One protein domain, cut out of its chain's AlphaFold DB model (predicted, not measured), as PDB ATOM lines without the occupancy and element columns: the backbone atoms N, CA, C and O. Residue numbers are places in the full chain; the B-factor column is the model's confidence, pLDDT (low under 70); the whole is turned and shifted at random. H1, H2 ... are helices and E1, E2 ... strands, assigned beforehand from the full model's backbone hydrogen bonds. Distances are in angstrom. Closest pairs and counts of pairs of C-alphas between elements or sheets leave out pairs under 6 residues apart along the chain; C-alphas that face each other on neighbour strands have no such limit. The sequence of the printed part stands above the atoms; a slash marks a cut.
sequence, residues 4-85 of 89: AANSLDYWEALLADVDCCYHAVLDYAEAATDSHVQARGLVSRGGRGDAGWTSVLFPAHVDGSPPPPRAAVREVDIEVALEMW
ATOM      1  N   ALA A   4     -43.225 -28.191 -60.859       96.44
ATOM      2  CA  ALA A   4     -43.868 -27.226 -59.967       96.44
ATOM      3  C   ALA A   4     -45.307 -27.608 -59.556       96.44
ATOM      4  O   ALA A   4     -45.899 -26.939 -58.713       96.44
ATOM      5  N   ALA A   5     -45.890 -28.649 -60.163       97.56
ATOM      6  CA  ALA A   5     -47.254 -29.084 -59.872       97.56
ATOM      7  C   ALA A   5     -47.376 -29.900 -58.572       97.56
ATOM      8  O   ALA A   5     -48.491 -30.082 -58.090       97.56
ATOM      9  N   ASN A   6     -46.262 -30.388 -58.015       97.62
ATOM     10  CA  ASN A   6     -46.249 -31.204 -56.801       97.62
ATOM     11  C   ASN A   6     -45.169 -30.730 -55.813       97.62
ATOM     12  O   ASN A   6     -44.239 -30.017 -56.188       97.62
ATOM     13  N   SER A   7     -45.311 -31.120 -54.544       97.19
ATOM     14  CA  SER A   7     -44.366 -30.798 -53.468       97.19
ATOM     15  C   SER A   7     -43.076 -31.618 -53.553       97.19
ATOM     16  O   SER A   7     -43.019 -32.639 -54.233       97.19
ATOM     17  N   LEU A   8     -42.053 -31.196 -52.799       95.69
ATOM     18  CA  LEU A   8     -40.834 -31.981 -52.602       95.69
ATOM     19  C   LEU A   8     -41.152 -33.388 -52.076       95.69
ATOM     20  O   LEU A   8     -40.725 -34.357 -52.687       95.69
ATOM     21  N   ASP A   9     -41.984 -33.498 -51.034       97.00
ATOM     22  CA  ASP A   9     -42.380 -34.781 -50.433       97.00
ATOM     23  C   ASP A   9     -42.994 -35.759 -51.443       97.00
ATOM     24  O   ASP A   9     -42.754 -36.962 -51.381       97.00
ATOM     25  N   TYR A  10     -43.792 -35.246 -52.387       97.81
ATOM     26  CA  TYR A  10     -44.366 -36.069 -53.447       97.81
ATOM     27  C   TYR A  10     -43.274 -36.648 -54.351       97.81
ATOM     28  O   TYR A  10     -43.319 -37.826 -54.702       97.81
ATOM     29  N   TRP A  11     -42.299 -35.821 -54.735       97.50
ATOM     30  CA  TRP A  11     -41.206 -36.247 -55.602       97.50
ATOM     31  C   TRP A  11     -40.238 -37.188 -54.890       97.50
ATOM     32  O   TRP A  11     -39.865 -38.195 -55.483       97.50
ATOM     33  N   GLU A  12     -39.915 -36.926 -53.625       96.38
ATOM     34  CA  GLU A  12     -39.114 -37.817 -52.781       96.38
ATOM     35  C   GLU A  12     -39.752 -39.209 -52.694       96.38
ATOM     36  O   GLU A  12     -39.117 -40.207 -53.029       96.38
ATOM     37  N   ALA A  13     -41.047 -39.289 -52.371       96.88
ATOM     38  CA  ALA A  13     -41.757 -40.566 -52.278       96.88
ATOM     39  C   ALA A  13     -41.827 -41.337 -53.610       96.88
ATOM     40  O   ALA A  13     -41.939 -42.562 -53.610       96.88
ATOM     41  N   LEU A  14     -41.809 -40.628 -54.742       97.25
ATOM     42  CA  LEU A  14     -41.922 -41.230 -56.069       97.25
ATOM     43  C   LEU A  14     -40.566 -41.626 -56.667       97.25
ATOM     44  O   LEU A  14     -40.504 -42.603 -57.415       97.25
ATOM     45  N   LEU A  15     -39.512 -40.849 -56.410       96.88
ATOM     46  CA  LEU A  15     -38.269 -40.886 -57.187       96.88
ATOM     47  C   LEU A  15     -37.016 -41.236 -56.376       96.88
ATOM     48  O   LEU A  15     -36.011 -41.558 -57.004       96.88
ATOM     49  N   ALA A  16     -37.042 -41.207 -55.037       94.06
ATOM     50  CA  ALA A  16     -35.836 -41.415 -54.221       94.06
ATOM     51  C   ALA A  16     -35.133 -42.765 -54.480       94.06
ATOM     52  O   ALA A  16     -33.905 -42.828 -54.465       94.06
ATOM     53  N   ASP A  17     -35.899 -43.818 -54.783       95.50
ATOM     54  CA  ASP A  17     -35.382 -45.171 -55.047       95.50
ATOM     55  C   ASP A  17     -35.286 -45.515 -56.549       95.50
ATOM     56  O   ASP A  17     -34.986 -46.654 -56.920       95.50
ATOM     57  N   VAL A  18     -35.565 -44.557 -57.440       97.56
ATOM     58  CA  VAL A  18     -35.514 -44.762 -58.893       97.56
ATOM     59  C   VAL A  18     -34.143 -44.342 -59.421       97.56
ATOM     60  O   VAL A  18     -33.665 -43.246 -59.142       97.56
ATOM     61  N   ASP A  19     -33.526 -45.182 -60.257       96.62
ATOM     62  CA  ASP A  19     -32.268 -44.866 -60.949       96.62
ATOM     63  C   ASP A  19     -32.497 -43.853 -62.091       96.62
ATOM     64  O   ASP A  19     -32.469 -44.177 -63.281       96.62
ATOM     65  N   CYS A  20     -32.833 -42.616 -61.717       95.56
ATOM     66  CA  CYS A  20     -33.137 -41.516 -62.633       95.56
ATOM     67  C   CYS A  20     -32.401 -40.214 -62.287       95.56
ATOM     68  O   CYS A  20     -32.806 -39.141 -62.739       95.56
ATOM     69  N   CYS A  21     -31.333 -40.292 -61.487       95.12
ATOM     70  CA  CYS A  21     -30.513 -39.146 -61.071       95.12
ATOM     71  C   CYS A  21     -31.308 -38.009 -60.394       95.12
ATOM     72  O   CYS A  21     -30.920 -36.843 -60.480       95.12
ATOM     73  N   TYR A  22     -32.424 -38.336 -59.741       95.88
ATOM     74  CA  TYR A  22     -33.175 -37.398 -58.913       95.88
ATOM     75  C   TYR A  22     -32.517 -37.256 -57.533       95.88
ATOM     76  O   TYR A  22     -32.018 -38.232 -56.977       95.88
ATOM     77  N   HIS A  23     -32.533 -36.042 -56.982       95.25
ATOM     78  CA  HIS A  23     -32.169 -35.779 -55.591       95.25
ATOM     79  C   HIS A  23     -32.809 -34.465 -55.118       95.25
ATOM     80  O   HIS A  23     -32.824 -33.490 -55.882       95.25
ATOM     81  N   ALA A  24     -33.299 -34.408 -53.876       95.75
ATOM     82  CA  ALA A  24     -33.663 -33.146 -53.240       95.75
ATOM     83  C   ALA A  24     -32.490 -32.158 -53.215       95.75
ATOM     84  O   ALA A  24     -31.327 -32.517 -53.028       95.75
ATOM     85  N   VAL A  25     -32.814 -30.871 -53.331       95.44
ATOM     86  CA  VAL A  25     -31.874 -29.804 -52.989       95.44
ATOM     87  C   VAL A  25     -32.018 -29.532 -51.496       95.44
ATOM     88  O   VAL A  25     -32.979 -28.891 -51.082       95.44
ATOM     89  N   LEU A  26     -31.070 -30.049 -50.717       94.56
ATOM     90  CA  LEU A  26     -31.049 -29.934 -49.260       94.56
ATOM     91  C   LEU A  26     -30.515 -28.577 -48.796       94.56
ATOM     92  O   LEU A  26     -29.610 -28.002 -49.416       94.56
ATOM     93  N   ASP A  27     -31.014 -28.104 -47.659       94.50
ATOM     94  CA  ASP A  27     -30.370 -27.029 -46.913       94.50
ATOM     95  C   ASP A  27     -29.109 -27.517 -46.165       94.50
ATOM     96  O   ASP A  27     -28.746 -28.697 -46.168       94.50
ATOM     97  N   TYR A  28     -28.386 -26.595 -45.522       90.88
ATOM     98  CA  TYR A  28     -27.145 -26.936 -44.821       90.88
ATOM     99  C   TYR A  28     -27.340 -27.860 -43.610       90.88
ATOM    100  O   TYR A  28     -26.446 -28.654 -43.303       90.88
ATOM    101  N   ALA A  29     -28.457 -27.741 -42.890       90.75
ATOM    102  CA  ALA A  29     -28.747 -28.579 -41.733       90.75
ATOM    103  C   ALA A  29     -29.135 -29.992 -42.183       90.75
ATOM    104  O   ALA A  29     -28.589 -30.960 -41.646       90.75
ATOM    105  N   GLU A  30     -29.989 -30.088 -43.203       93.94
ATOM    106  CA  GLU A  30     -30.419 -31.329 -43.844       93.94
ATOM    107  C   GLU A  30     -29.225 -32.087 -44.429       93.94
ATOM    108  O   GLU A  30     -28.996 -33.245 -44.072       93.94
ATOM    109  N   ALA A  31     -28.384 -31.413 -45.222       92.44
ATOM    110  CA  ALA A  31     -27.178 -32.005 -45.795       92.44
ATOM    111  C   ALA A  31     -26.224 -32.537 -44.713       92.44
ATOM    112  O   ALA A  31     -25.635 -33.602 -44.863       92.44
ATOM    113  N   ALA A  32     -26.093 -31.844 -43.579       91.56
ATOM    114  CA  ALA A  32     -25.248 -32.291 -42.471       91.56
ATOM    115  C   ALA A  32     -25.861 -33.447 -41.645       91.56
ATOM    116  O   ALA A  32     -25.225 -33.942 -40.701       91.56
ATOM    117  N   THR A  33     -27.098 -33.846 -41.944       93.94
ATOM    118  CA  THR A  33     -27.776 -35.031 -41.395       93.94
ATOM    119  C   THR A  33     -28.025 -36.131 -42.425       93.94
ATOM    120  O   THR A  33     -28.464 -37.210 -42.038       93.94
ATOM    121  N   ASP A  34     -27.707 -35.894 -43.699       94.44
ATOM    122  CA  ASP A  34     -27.854 -36.882 -44.761       94.44
ATOM    123  C   ASP A  34     -27.019 -38.147 -44.489       94.44
ATOM    124  O   ASP A  34     -25.876 -38.096 -44.014       94.44
ATOM    125  N   SER A  35     -27.603 -39.306 -44.802       94.19
ATOM    126  CA  SER A  35     -27.012 -40.614 -44.501       94.19
ATOM    127  C   SER A  35     -25.695 -40.850 -45.245       94.19
ATOM    128  O   SER A  35     -24.751 -41.404 -44.670       94.19
ATOM    129  N   HIS A  36     -25.584 -40.383 -46.491       92.75
ATOM    130  CA  HIS A  36     -24.372 -40.509 -47.290       92.75
ATOM    131  C   HIS A  36     -23.271 -39.585 -46.761       92.75
ATOM    132  O   HIS A  36     -22.117 -40.004 -46.618       92.75
ATOM    133  N   VAL A  37     -23.628 -38.347 -46.408       93.62
ATOM    134  CA  VAL A  37     -22.713 -37.372 -45.795       93.62
ATOM    135  C   VAL A  37     -22.153 -37.885 -44.467       93.62
ATOM    136  O   VAL A  37     -20.938 -37.810 -44.247       93.62
ATOM    137  N   GLN A  38     -23.002 -38.441 -43.597       92.62
ATOM    138  CA  GLN A  38     -22.589 -38.984 -42.299       92.62
ATOM    139  C   GLN A  38     -21.721 -40.235 -42.433       92.62
ATOM    140  O   GLN A  38     -20.667 -40.310 -41.800       92.62
ATOM    141  N   ALA A  39     -22.114 -41.187 -43.286       92.00
ATOM    142  CA  ALA A  39     -21.358 -42.423 -43.504       92.00
ATOM    143  C   ALA A  39     -19.926 -42.163 -43.998       92.00
ATOM    144  O   ALA A  39     -19.017 -42.953 -43.744       92.00
ATOM    145  N   ARG A  40     -19.721 -41.040 -44.691       90.94
ATOM    146  CA  ARG A  40     -18.427 -40.617 -45.235       90.94
ATOM    147  C   ARG A  40     -17.704 -39.577 -44.379       90.94
ATOM    148  O   ARG A  40     -16.621 -39.148 -44.758       90.94
ATOM    149  N   GLY A  41     -18.287 -39.145 -43.259       89.88
ATOM    150  CA  GLY A  41     -17.680 -38.150 -42.374       89.88
ATOM    151  C   GLY A  41     -17.315 -36.841 -43.084       89.88
ATOM    152  O   GLY A  41     -16.252 -36.290 -42.822       89.88
ATOM    153  N   LEU A  42     -18.154 -36.353 -44.007       90.81
ATOM    154  CA  LEU A  42     -17.811 -35.205 -44.868       90.81
ATOM    155  C   LEU A  42     -17.998 -33.838 -44.202       90.81
ATOM    156  O   LEU A  42     -17.573 -32.823 -44.753       90.81
ATOM    157  N   VAL A  43     -18.637 -33.791 -43.033       90.06
ATOM    158  CA  VAL A  43     -18.915 -32.554 -42.298       90.06
ATOM    159  C   VAL A  43     -18.441 -32.702 -40.858       90.06
ATOM    160  O   VAL A  43     -18.809 -33.649 -40.165       90.06
ATOM    161  N   SER A  44     -17.651 -31.733 -40.398       85.19
ATOM    162  CA  SER A  44     -17.260 -31.589 -38.995       85.19
ATOM    163  C   SER A  44     -18.058 -30.464 -38.345       85.19
ATOM    164  O   SER A  44     -18.228 -29.396 -38.934       85.19
ATOM    165  N   ARG A  45     -18.515 -30.690 -37.109       80.50
ATOM    166  CA  ARG A  45     -19.131 -29.668 -36.256       80.50
ATOM    167  C   ARG A  45     -18.188 -29.382 -35.080       80.50
ATOM    168  O   ARG A  45     -18.040 -30.239 -34.215       80.50
ATOM    169  N   GLY A  46     -17.570 -28.200 -35.045       69.38
ATOM    170  CA  GLY A  46     -16.859 -27.685 -33.865       69.38
ATOM    171  C   GLY A  46     -15.602 -28.455 -33.429       69.38
ATOM    172  O   GLY A  46     -15.506 -28.894 -32.281       69.38
ATOM    173  N   GLY A  47     -14.619 -28.600 -34.317       58.53
ATOM    174  CA  GLY A  47     -13.302 -29.177 -34.030       58.53
ATOM    175  C   GLY A  47     -12.229 -28.166 -33.583       58.53
ATOM    176  O   GLY A  47     -12.272 -26.967 -33.851       58.53
ATOM    177  N   ARG A  48     -11.170 -28.644 -32.908       55.00
ATOM    178  CA  ARG A  48      -9.998 -27.804 -32.578       55.00
ATOM    179  C   ARG A  48      -9.349 -27.278 -33.863       55.00
ATOM    180  O   ARG A  48      -8.683 -28.023 -34.570       55.00
ATOM    181  N   GLY A  49      -9.519 -25.981 -34.109       56.09
ATOM    182  CA  GLY A  49      -8.997 -25.270 -35.278       56.09
ATOM    183  C   GLY A  49     -10.071 -24.561 -36.106       56.09
ATOM    184  O   GLY A  49      -9.714 -23.687 -36.889       56.09
ATOM    185  N   ASP A  50     -11.358 -24.872 -35.907       58.22
ATOM    186  CA  ASP A  50     -12.474 -24.267 -36.651       58.22
ATOM    187  C   ASP A  50     -13.329 -23.304 -35.816       58.22
ATOM    188  O   ASP A  50     -14.410 -22.942 -36.246       58.22
ATOM    189  N   ALA A  51     -12.871 -22.868 -34.636       62.00
ATOM    190  CA  ALA A  51     -13.548 -21.885 -33.774       62.00
ATOM    191  C   ALA A  51     -15.062 -22.125 -33.537       62.00
ATOM    192  O   ALA A  51     -15.793 -21.175 -33.258       62.00
ATOM    193  N   GLY A  52     -15.535 -23.377 -33.615       69.81
ATOM    194  CA  GLY A  52     -16.955 -23.708 -33.438       69.81
ATOM    195  C   GLY A  52     -17.795 -23.627 -34.719       69.81
ATOM    196  O   GLY A  52     -19.018 -23.750 -34.650       69.81
ATOM    197  N   TRP A  53     -17.168 -23.438 -35.881       76.19
ATOM    198  CA  TRP A  53     -17.829 -23.435 -37.183       76.19
ATOM    199  C   TRP A  53     -18.106 -24.858 -37.683       76.19
ATOM    200  O   TRP A  53     -17.423 -25.825 -37.341       76.19
ATOM    201  N   THR A  54     -19.128 -24.989 -38.530       82.50
ATOM    202  CA  THR A  54     -19.340 -26.208 -39.318       82.50
ATOM    203  C   THR A  54     -18.448 -26.148 -40.552       82.50
ATOM    204  O   THR A  54     -18.472 -25.153 -41.276       82.50
ATOM    205  N   SER A  55     -17.668 -27.201 -40.789       84.50
ATOM    206  CA  SER A  55     -16.696 -27.262 -41.885       84.50
ATOM    207  C   SER A  55     -16.948 -28.471 -42.778       84.50
ATOM    208  O   SER A  55     -17.221 -29.565 -42.283       84.50
ATOM    209  N   VAL A  56     -16.794 -28.286 -44.090       88.31
ATOM    210  CA  VAL A  56     -16.737 -29.387 -45.060       88.31
ATOM    211  C   VAL A  56     -15.325 -29.970 -45.101       88.31
ATOM    212  O   VAL A  56     -14.337 -29.232 -45.111       88.31
ATOM    213  N   LEU A  57     -15.227 -31.295 -45.089       88.81
ATOM    214  CA  LEU A  57     -13.966 -32.031 -45.090       88.81
ATOM    215  C   LEU A  57     -13.604 -32.509 -46.501       88.81
ATOM    216  O   LEU A  57     -14.408 -32.462 -47.431       88.81
ATOM    217  N   PHE A  58     -12.356 -32.950 -46.673       89.00
ATOM    218  CA  PHE A  58     -11.876 -33.453 -47.956       89.00
ATOM    219  C   PHE A  58     -12.652 -34.723 -48.359       89.00
ATOM    220  O   PHE A  58     -12.642 -35.691 -47.600       89.00
ATOM    221  N   PRO A  59     -13.304 -34.762 -49.536       90.12
ATOM    222  CA  PRO A  59     -14.329 -35.765 -49.828       90.12
ATOM    223  C   PRO A  59     -13.800 -37.114 -50.332       90.12
ATOM    224  O   PRO A  59     -14.586 -37.960 -50.774       90.12
ATOM    225  N   ALA A  60     -12.484 -37.325 -50.288       89.94
ATOM    226  CA  ALA A  60     -11.849 -38.538 -50.776       89.94
ATOM    227  C   ALA A  60     -11.183 -39.324 -49.648       89.94
ATOM    228  O   ALA A  60     -10.521 -38.766 -48.773       89.94
ATOM    229  N   HIS A  61     -11.350 -40.641 -49.721       89.50
ATOM    230  CA  HIS A  61     -10.632 -41.596 -48.894       89.50
ATOM    231  C   HIS A  61      -9.488 -42.189 -49.712       89.50
ATOM    232  O   HIS A  61      -9.666 -42.514 -50.887       89.50
ATOM    233  N   VAL A  62      -8.333 -42.349 -49.079       90.12
ATOM    234  CA  VAL A  62      -7.180 -43.059 -49.636       90.12
ATOM    235  C   VAL A  62      -7.081 -44.379 -48.885       90.12
ATOM    236  O   VAL A  62      -7.121 -44.395 -47.656       90.12
ATOM    237  N   ASP A  63      -7.056 -45.491 -49.620       92.12
ATOM    238  CA  ASP A  63      -7.029 -46.848 -49.053       92.12
ATOM    239  C   ASP A  63      -8.142 -47.100 -48.015       92.12
ATOM    240  O   ASP A  63      -7.947 -47.709 -46.965       92.12
ATOM    241  N   GLY A  64      -9.340 -46.581 -48.301       88.88
ATOM    242  CA  GLY A  64     -10.528 -46.732 -47.457       88.88
ATOM    243  C   GLY A  64     -10.596 -45.790 -46.252       88.88
ATOM    244  O   GLY A  64     -11.639 -45.746 -45.599       88.88
ATOM    245  N   SER A  65      -9.554 -44.998 -45.984       88.69
ATOM    246  CA  SER A  65      -9.501 -44.080 -44.839       88.69
ATOM    247  C   SER A  65      -9.548 -42.607 -45.269       88.69
ATOM    248  O   SER A  65      -8.943 -42.248 -46.283       88.69
ATOM    249  N   PRO A  66     -10.230 -41.723 -44.519       89.12
ATOM    250  CA  PRO A  66     -10.145 -40.285 -44.756       89.12
ATOM    251  C   PRO A  66      -8.736 -39.764 -44.417       89.12
ATOM    252  O   PRO A  66      -8.028 -40.375 -43.606       89.12
ATOM    253  N   PRO A  67      -8.312 -38.623 -44.987       87.50
ATOM    254  CA  PRO A  67      -7.087 -37.971 -44.546       87.50
ATOM    255  C   PRO A  67      -7.191 -37.555 -43.070       87.50
ATOM    256  O   PRO A  67      -8.285 -37.256 -42.580       87.50
ATOM    257  N   PRO A  68      -6.059 -37.489 -42.347       83.81
ATOM    258  CA  PRO A  68      -6.063 -37.003 -40.978       83.81
ATOM    259  C   PRO A  68      -6.499 -35.527 -40.925       83.81
ATOM    260  O   PRO A  68      -6.247 -34.770 -41.870       83.81
ATOM    261  N   PRO A  69      -7.108 -35.079 -39.812       78.62
ATOM    262  CA  PRO A  69      -7.434 -33.674 -39.614       78.62
ATOM    263  C   PRO A  69      -6.205 -32.773 -39.751       78.62
ATOM    264  O   PRO A  69      -5.092 -33.138 -39.357       78.62
ATOM    265  N   ARG A  70      -6.413 -31.556 -40.261       79.75
ATOM    266  CA  ARG A  70      -5.361 -30.536 -40.308       79.75
ATOM    267  C   ARG A  70      -4.883 -30.233 -38.882       79.75
ATOM    268  O   ARG A  70      -5.693 -29.993 -37.992       79.75
ATOM    269  N   ALA A  71      -3.568 -30.185 -38.682       81.06
ATOM    270  CA  ALA A  71      -2.994 -29.703 -37.430       81.06
ATOM    271  C   ALA A  71      -3.393 -28.239 -37.163       81.06
ATOM    272  O   ALA A  71      -3.571 -27.450 -38.095       81.06
ATOM    273  N   ALA A  72      -3.497 -27.869 -35.884       81.38
ATOM    274  CA  ALA A  72      -3.780 -26.493 -35.494       81.38
ATOM    275  C   ALA A  72      -2.744 -25.529 -36.092       81.38
ATOM    276  O   ALA A  72      -1.551 -25.841 -36.161       81.38
ATOM    277  N   VAL A  73      -3.211 -24.351 -36.513       85.19
ATOM    278  CA  VAL A  73      -2.325 -23.283 -36.982       85.19
ATOM    279  C   VAL A  73      -1.371 -22.904 -35.851       85.19
ATOM    280  O   VAL A  73      -1.776 -22.774 -34.697       85.19
ATOM    281  N   ARG A  74      -0.096 -22.747 -36.201       87.38
ATOM    282  CA  ARG A  74       0.952 -22.256 -35.312       87.38
ATOM    283  C   ARG A  74       1.540 -20.998 -35.919       87.38
ATOM    284  O   ARG A  74       1.953 -21.020 -37.075       87.38
ATOM    285  N   GLU A  75       1.597 -19.943 -35.127       93.62
ATOM    286  CA  GLU A  75       2.354 -18.745 -35.467       93.62
ATOM    287  C   GLU A  75       3.816 -18.980 -35.080       93.62
ATOM    288  O   GLU A  75       4.113 -19.399 -33.958       93.62
ATOM    289  N   VAL A  76       4.715 -18.802 -36.044       95.12
ATOM    290  CA  VAL A  76       6.165 -18.936 -35.884       95.12
ATOM    291  C   VAL A  76       6.847 -17.883 -36.752       95.12
ATOM    292  O   VAL A  76       6.294 -17.486 -37.781       95.12
ATOM    293  N   ASP A  77       8.049 -17.468 -36.361       96.81
ATOM    294  CA  ASP A  77       8.869 -16.576 -37.178       96.81
ATOM    295  C   ASP A  77       9.345 -17.276 -38.459       96.81
ATOM    296  O   ASP A  77       9.409 -18.511 -38.544       96.81
ATOM    297  N   ILE A  78       9.680 -16.477 -39.473       95.25
ATOM    298  CA  ILE A  78      10.053 -16.983 -40.798       95.25
ATOM    299  C   ILE A  78      11.303 -17.867 -40.739       95.25
ATOM    300  O   ILE A  78      11.368 -18.882 -41.433       95.25
ATOM    301  N   GLU A  79      12.260 -17.544 -39.871       96.50
ATOM    302  CA  GLU A  79      13.480 -18.322 -39.657       96.50
ATOM    303  C   GLU A  79      13.147 -19.734 -39.156       96.50
ATOM    304  O   GLU A  79      13.627 -20.721 -39.713       96.50
ATOM    305  N   VAL A  80      12.240 -19.841 -38.178       95.25
ATOM    306  CA  VAL A  80      11.778 -21.128 -37.632       95.25
ATOM    307  C   VAL A  80      10.993 -21.916 -38.683       95.25
ATOM    308  O   VAL A  80      11.168 -23.128 -38.817       95.25
ATOM    309  N   ALA A  81      10.145 -21.246 -39.468       93.31
ATOM    310  CA  ALA A  81       9.400 -21.895 -40.546       93.31
ATOM    311  C   ALA A  81      10.332 -22.499 -41.613       93.31
ATOM    312  O   ALA A  81      10.083 -23.609 -42.092       93.31
ATOM    313  N   LEU A  82      11.414 -21.796 -41.965       93.75
ATOM    314  CA  LEU A  82      12.411 -22.267 -42.929       93.75
ATOM    315  C   LEU A  82      13.195 -23.482 -42.414       93.75
ATOM    316  O   LEU A  82      13.483 -24.385 -43.200       93.75
ATOM    317  N   GLU A  83      13.502 -23.545 -41.116       93.88
ATOM    318  CA  GLU A  83      14.135 -24.722 -40.501       93.88
ATOM    319  C   GLU A  83      13.220 -25.955 -40.506       93.88
ATOM    320  O   GLU A  83      13.691 -27.077 -40.697       93.88
ATOM    321  N   MET A  84      11.910 -25.757 -40.329       91.00
ATOM    322  CA  MET A  84      10.915 -26.835 -40.323       91.00
ATOM    323  C   MET A  84      10.593 -27.386 -41.718       91.00
ATOM    324  O   MET A  84      10.005 -28.467 -41.824       91.00
ATOM    325  N   TRP A  85      10.918 -26.655 -42.786       90.00
ATOM    326  CA  TRP A  85      10.541 -27.050 -44.138       90.00
ATOM    327  C   TRP A  85      11.314 -28.310 -44.561       90.00
ATOM    328  O   TRP A  85      12.549 -28.291 -44.582       90.00
TER     329      TRP A  85
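This is residues 4 to 85 of the 89 residues of an uncharacterized protein of Rhodospirillales bacterium (UniProt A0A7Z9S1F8). With little regular structure, the chain is strung out as a rod: a small hairpin, E1 and E2, near the middle, short helices H2 and H3 between it and H1 at one end, and H4 at the other. Residues 74 to 85, with H4, stick out. The 82 printed residues run H1 H2 H3 E1 E2 H4, mostly helix, with only 30 in named elements; the sheet is antiparallel. The whole is extended, radius of gyration of the C-alphas 19.7 A, spanning 65 by 29 by 18 A.

E1, residues 43 to 45, and E2, residues 54 to 56, form an antiparallel hairpin at 160 degrees; N 44 and O 55 are within hydrogen-bond range at 2.9 A. The closest C-alphas of H3, residues 35 to 39, and E1 are Val 37 and Val 43, 7.1 A apart. H2, residues 28 to 31, and H3 are close but not clearly touching, closest C-alphas Ala 31 and Val 37, 7.0 A. H1, residues 8 to 15, and H4, residues 78 to 84, are apart. In H1, H3 and H4 every O i to N i+4 pair is within hydrogen-bond range; H2 is too short for one.

From first to last C-alpha, E1 measures 6.7 A, E2 7.1 A, H3 6.0 A and H2 5.2 A. H1, 10.3 A, begins at C-alpha 8 (-40.834, -31.981, -52.602); H4, 9.9 A, ends at C-alpha 84 (10.915, -26.835, -40.323).

The farthest C-alphas, Ala 5 and Glu 79, are 64.9 A apart. The printed part has no cut. Links H1 to H2 and E2 to H4 are long. Residues 46 to 52 have pLDDT under 70.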